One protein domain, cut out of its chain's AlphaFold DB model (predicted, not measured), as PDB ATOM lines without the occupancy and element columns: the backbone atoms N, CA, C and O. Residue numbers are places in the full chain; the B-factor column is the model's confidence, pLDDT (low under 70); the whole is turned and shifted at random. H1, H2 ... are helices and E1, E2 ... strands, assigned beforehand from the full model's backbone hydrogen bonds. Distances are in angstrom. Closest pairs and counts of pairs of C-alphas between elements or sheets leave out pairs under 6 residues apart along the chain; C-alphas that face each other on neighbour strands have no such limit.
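Overview. This is residues 8 to 52 of the 61 residues of the protein "HATPase_c_4 domain-containing protein" of Lactobacillus sp. PFC-70 (UniProt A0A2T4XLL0). An open, spread-out shape without a packed core: hairpin E1 and E2 at one end, helix H2 at the other, short helix H1 between them along the chain. Residues 10 to 15 and 42 to 52, of which 42 to 50 belong to H2, stick out. The printed part has 45 residues, under half in named elements, ordered E1, E2, H1, H2; the sheet E1 - E2 is antiparallel, the class mixed. It is only just loose, close to extended, with a radius of gyration of the C-alphas of 13.7 A and spans of 35 by 28 by 20 A.

Arrangement. Start at E1, residues 8 to 10, and E2, residues 15 to 18, an antiparallel hairpin at 161 degrees; N 9 and O 16 are within hydrogen-bond range at 2.9 A. H1, residues 29 to 33, and H2, residues 42 to 50, are apart; every O i to N i+4 pair in both is within range.

Along the chain. Find C-alpha 8 at (-41.802, 50.547, 20.166), where E1 begins. E2 runs 10.0 A, H2 12.4 A to C-alpha 50 at (-33.915, 52.496, -4.581).

Size, cuts and confidence. The farthest C-alphas, Asp 12 and Arg 43, are 36.1 A apart. The printed part has no cut, no link is long, and no printed residue is under 70 in pLDDT.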
ATOM      1  N   ILE A   8     -42.881  49.609  19.854       96.56
ATOM      2  CA  ILE A   8     -41.802  50.547  20.166       96.56
ATOM      3  C   ILE A   8     -42.012  51.021  21.601       96.56
ATOM      4  O   ILE A   8     -43.074  51.555  21.919       96.56
ATOM      5  N   GLU A   9     -41.018  50.808  22.455       97.50
ATOM      6  CA  GLU A   9     -41.028  51.204  23.863       97.50
ATOM      7  C   GLU A   9     -39.857  52.143  24.137       97.50
ATOM      8  O   GLU A   9     -38.710  51.832  23.819       97.50
ATOM      9  N   LEU A  10     -40.159  53.305  24.714       98.00
ATOM     10  CA  LEU A  10     -39.177  54.328  25.051       98.00
ATOM     11  C   LEU A  10     -39.005  54.383  26.569       98.00
ATOM     12  O   LEU A  10     -39.987  54.504  27.302       98.00
ATOM     13  N   PHE A  11     -37.758  54.317  27.014       97.88
ATOM     14  CA  PHE A  11     -37.343  54.468  28.403       97.88
ATOM     15  C   PHE A  11     -36.357  55.634  28.509       97.88
ATOM     16  O   PHE A  11     -35.895  56.155  27.493       97.88
ATOM     17  N   ASP A  12     -36.003  56.019  29.733       98.38
ATOM     18  CA  ASP A  12     -35.111  57.158  29.979       98.38
ATOM     19  C   ASP A  12     -33.721  56.988  29.332       98.38
ATOM     20  O   ASP A  12     -33.086  57.977  28.969       98.38
ATOM     21  N   ASP A  13     -33.254  55.745  29.164       98.12
ATOM     22  CA  ASP A  13     -31.906  55.405  28.697       98.12
ATOM     23  C   ASP A  13     -31.861  54.520  27.440       98.12
ATOM     24  O   ASP A  13     -30.778  54.259  26.912       98.12
ATOM     25  N   ARG A  14     -33.013  54.040  26.948       97.75
ATOM     26  CA  ARG A  14     -33.057  53.116  25.806       97.75
ATOM     27  C   ARG A  14     -34.356  53.168  25.012       97.75
ATOM     28  O   ARG A  14     -35.419  53.532  25.512       97.75
ATOM     29  N   LEU A  15     -34.251  52.712  23.770       97.50
ATOM     30  CA  LEU A  15     -35.361  52.452  22.863       97.50
ATOM     31  C   LEU A  15     -35.395  50.951  22.566       97.50
ATOM     32  O   LEU A  15     -34.416  50.402  22.064       97.50
ATOM     33  N   GLU A  16     -36.516  50.294  22.842       96.50
ATOM     34  CA  GLU A  16     -36.737  48.894  22.484       96.50
ATOM     35  C   GLU A  16     -37.699  48.805  21.295       96.50
ATOM     36  O   GLU A  16     -38.812  49.332  21.328       96.50
ATOM     37  N   ILE A  17     -37.271  48.126  20.227       94.75
ATOM     38  CA  ILE A  17     -38.076  47.891  19.022       94.75
ATOM     39  C   ILE A  17     -38.278  46.385  18.876       94.75
ATOM     40  O   ILE A  17     -37.338  45.644  18.593       94.75
ATOM     41  N   VAL A  18     -39.520  45.926  19.029       92.50
ATOM     42  CA  VAL A  18     -39.889  44.513  18.898       92.50
ATOM     43  C   VAL A  18     -40.713  44.324  17.634       92.50
ATOM     44  O   VAL A  18     -41.858  44.773  17.535       92.50
ATOM     45  N   SER A  19     -40.125  43.638  16.657       89.25
ATOM     46  CA  SER A  19     -40.803  43.263  15.416       89.25
ATOM     47  C   SER A  19     -41.376  41.847  15.514       89.25
ATOM     48  O   SER A  19     -40.720  40.960  16.059       89.25
ATOM     49  N   PRO A  20     -42.574  41.592  14.969       89.44
ATOM     50  CA  PRO A  20     -43.168  40.263  14.991       89.44
ATOM     51  C   PRO A  20     -42.400  39.235  14.140       89.44
ATOM     52  O   PRO A  20     -41.893  39.509  13.046       89.44
ATOM     53  N   GLY A  21     -42.368  37.995  14.630       86.69
ATOM     54  CA  GLY A  21     -41.622  36.877  14.046       86.69
ATOM     55  C   GLY A  21     -40.210  36.722  14.628       86.69
ATOM     56  O   GLY A  21     -39.889  37.339  15.633       86.69
ATOM     57  N   GLY A  22     -39.383  35.874  14.009       85.88
ATOM     58  CA  GLY A  22     -38.034  35.548  14.494       85.88
ATOM     59  C   GLY A  22     -36.905  35.939  13.542       85.88
ATOM     60  O   GLY A  22     -37.083  36.697  12.588       85.88
ATOM     61  N   ILE A  23     -35.718  35.405  13.782       88.19
ATOM     62  CA  ILE A  23     -34.595  35.613  12.872       88.19
ATOM     63  C   ILE A  23     -34.886  34.891  11.538       88.19
ATOM     64  O   ILE A  23     -35.308  33.731  11.562       88.19
ATOM     65  N   PRO A  24     -34.763  35.569  10.378       85.25
ATOM     66  CA  PRO A  24     -34.982  34.939   9.078       85.25
ATOM     67  C   PRO A  24     -34.009  33.799   8.780       85.25
ATOM     68  O   PRO A  24     -32.884  33.785   9.267       85.25
ATOM     69  N   ASP A  25     -34.461  32.874   7.933       85.06
ATOM     70  CA  ASP A  25     -33.654  31.831   7.285       85.06
ATOM     71  C   ASP A  25     -32.842  30.931   8.230       85.06
ATOM     72  O   ASP A  25     -31.871  30.303   7.826       85.06
ATOM     73  N   GLY A  26     -33.269  30.826   9.493       84.75
ATOM     74  CA  GLY A  26     -32.603  29.993  10.494       84.75
ATOM     75  C   GLY A  26     -31.265  30.548  10.980       84.75
ATOM     76  O   GLY A  26     -30.570  29.832  11.696       84.75
ATOM     77  N   LEU A  27     -30.925  31.795  10.627       89.38
ATOM     78  CA  LEU A  27     -29.718  32.440  11.127       89.38
ATOM     79  C   LEU A  27     -29.756  32.545  12.653       89.38
ATOM     80  O   LEU A  27     -30.799  32.743  13.287       89.38
ATOM     81  N   THR A  28     -28.578  32.446  13.240       90.69
ATOM     82  CA  THR A  28     -28.329  32.728  14.646       90.69
ATOM     83  C   THR A  28     -27.938  34.190  14.839       90.69
ATOM     84  O   THR A  28     -27.554  34.894  13.904       90.69
ATOM     85  N   LEU A  29     -28.021  34.669  16.083       87.50
ATOM     86  CA  LEU A  29     -27.558  36.018  16.417       87.50
ATOM     87  C   LEU A  29     -26.052  36.188  16.194       87.50
ATOM     88  O   LEU A  29     -25.630  37.279  15.831       87.50
ATOM     89  N   GLU A  30     -25.256  35.139  16.404       89.56
ATOM     90  CA  GLU A  30     -23.805  35.203  16.201       89.56
ATOM     91  C   GLU A  30     -23.462  35.325  14.714       89.56
ATOM     92  O   GLU A  30     -22.709  36.213  14.341       89.56
ATOM     93  N   GLU A  31     -24.117  34.548  13.846       89.75
ATOM     94  CA  GLU A  31     -23.946  34.678  12.392       89.75
ATOM     95  C   GLU A  31     -24.307  36.081  11.886       89.75
ATOM     96  O   GLU A  31     -23.625  36.620  11.017       89.75
ATOM     97  N   ILE A  32     -25.350  36.701  12.445       87.94
ATOM     98  CA  ILE A  32     -25.724  38.075  12.087       87.94
ATOM     99  C   ILE A  32     -24.628  39.067  12.480       87.94
ATOM    100  O   ILE A  32     -24.274  39.921  11.672       87.94
ATOM    101  N   LYS A  33     -24.072  38.940  13.690       85.06
ATOM    102  CA  LYS A  33     -22.960  39.788  14.156       85.06
ATOM    103  C   LYS A  33     -21.690  39.589  13.329       85.06
ATOM    104  O   LYS A  33     -20.930  40.535  13.152       85.06
ATOM    105  N   ASP A  34     -21.486  38.388  12.792       88.50
ATOM    106  CA  ASP A  34     -20.385  38.071  11.876       88.50
ATOM    107  C   ASP A  34     -20.633  38.587  10.440       88.50
ATOM    108  O   ASP A  34     -19.817  38.375   9.539       88.50
ATOM    109  N   GLY A  35     -21.744  39.298  10.214       84.75
ATOM    110  CA  GLY A  35     -22.066  39.974   8.960       84.75
ATOM    111  C   GLY A  35     -22.927  39.156   8.000       84.75
ATOM    112  O   GLY A  35     -23.087  39.556   6.844       84.75
ATOM    113  N   LEU A  36     -23.497  38.022   8.430       87.06
ATOM    114  CA  LEU A  36     -24.466  37.291   7.615       87.06
ATOM    115  C   LEU A  36     -25.817  38.004   7.638       87.06
ATOM    116  O   LEU A  36     -26.324  38.444   8.668       87.06
ATOM    117  N   THR A  37     -26.446  38.075   6.470       85.88
ATOM    118  CA  THR A  37     -27.679  38.841   6.283       85.88
ATOM    119  C   THR A  37     -28.722  37.991   5.594       85.88
ATOM    120  O   THR A  37     -28.417  37.321   4.607       85.88
ATOM    121  N   ALA A  38     -29.965  38.084   6.050       86.75
ATOM    122  CA  ALA A  38     -31.105  37.484   5.378       86.75
ATOM    123  C   ALA A  38     -32.272  38.471   5.324       86.75
ATOM    124  O   ALA A  38     -32.612  39.135   6.306       86.75
ATOM    125  N   ALA A  39     -32.909  38.563   4.157       87.44
ATOM    126  CA  ALA A  39     -34.050  39.434   3.924       87.44
ATOM    127  C   ALA A  39     -35.329  38.601   3.807       87.44
ATOM    128  O   ALA A  39     -35.540  37.927   2.803       87.44
ATOM    129  N   ARG A  40     -36.251  38.735   4.774       88.06
ATOM    130  CA  ARG A  40     -37.567  38.064   4.702       88.06
ATOM    131  C   ARG A  40     -38.357  38.426   3.444       88.06
ATOM    132  O   ARG A  40     -39.105  37.606   2.927       88.06
ATOM    133  N   ASN A  41     -38.241  39.674   2.985       91.00
ATOM    134  CA  ASN A  41     -38.905  40.151   1.776       91.00
ATOM    135  C   ASN A  41     -37.920  40.924   0.885       91.00
ATOM    136  O   ASN A  41     -37.817  42.148   1.008       91.00
ATOM    137  N   PRO A  42     -37.235  40.245  -0.053       90.00
ATOM    138  CA  PRO A  42     -36.247  40.874  -0.930       90.00
ATOM    139  C   PRO A  42     -36.811  42.012  -1.792       90.00
ATOM    140  O   PRO A  42     -36.115  42.983  -2.079       90.00
ATOM    141  N   ARG A  43     -38.091  41.933  -2.189       94.56
ATOM    142  CA  ARG A  43     -38.730  42.965  -3.024       94.56
ATOM    143  C   ARG A  43     -38.922  44.268  -2.257       94.56
ATOM    144  O   ARG A  43     -38.699  45.333  -2.823       94.56
ATOM    145  N   LEU A  44     -39.324  44.183  -0.987       92.75
ATOM    146  CA  LEU A  44     -39.473  45.360  -0.131       92.75
ATOM    147  C   LEU A  44     -38.127  46.057   0.066       92.75
ATOM    148  O   LEU A  44     -38.046  47.269  -0.116       92.75
ATOM    149  N   ILE A  45     -37.070  45.295   0.367       90.50
ATOM    150  CA  ILE A  45     -35.753  45.898   0.577       90.50
ATOM    151  C   ILE A  45     -35.237  46.566  -0.706       90.50
ATOM    152  O   ILE A  45     -34.765  47.697  -0.650       90.50
ATOM    153  N   HIS A  46     -35.431  45.942  -1.875       91.06
ATOM    154  CA  HIS A  46     -35.059  46.544  -3.160       91.06
ATOM    155  C   HIS A  46     -35.745  47.896  -3.420       91.06
ATOM    156  O   HIS A  46     -35.139  48.804  -3.990       91.06
ATOM    157  N   ILE A  47     -37.012  48.047  -3.016       95.06
ATOM    158  CA  ILE A  47     -37.738  49.319  -3.142       95.06
ATOM    159  C   ILE A  47     -37.134  50.370  -2.201       95.06
ATOM    160  O   ILE A  47     -36.859  51.483  -2.642       95.06
ATOM    161  N   LEU A  48     -36.892  50.020  -0.934       93.31
ATOM    162  CA  LEU A  48     -36.333  50.945   0.061       93.31
ATOM    163  C   LEU A  48     -34.908  51.397  -0.291       93.31
ATOM    164  O   LEU A  48     -34.588  52.575  -0.134       93.31
ATOM    165  N   ASP A  49     -34.085  50.492  -0.824       90.56
ATOM    166  CA  ASP A  49     -32.742  50.790  -1.334       90.56
ATOM    167  C   ASP A  49     -32.795  51.784  -2.506       90.56
ATOM    168  O   ASP A  49     -32.113  52.813  -2.512       90.56
ATOM    169  N   LYS A  50     -33.695  51.553  -3.473       93.56
ATOM    170  CA  LYS A  50     -33.915  52.496  -4.581       93.56
ATOM    171  C   LYS A  50     -34.378  53.872  -4.113       93.56
ATOM    172  O   LYS A  50     -34.010  54.869  -4.729       93.56
ATOM    173  N   MET A  51     -35.161  53.923  -3.040       95.88
ATOM    174  CA  MET A  51     -35.628  55.169  -2.427       95.88
ATOM    175  C   MET A  51     -34.593  55.832  -1.511       95.88
ATOM    176  O   MET A  51     -34.866  56.915  -1.003       95.88
ATOM    177  N   LYS A  52     -33.415  55.222  -1.314       91.00
ATOM    178  CA  LYS A  52     -32.359  55.723  -0.418       91.00
ATOM    179  C   LYS A  52     -32.809  55.871   1.039       91.00
ATOM    180  O   LYS A  52     -32.328  56.741   1.753       91.00
TER     181      LYS A  52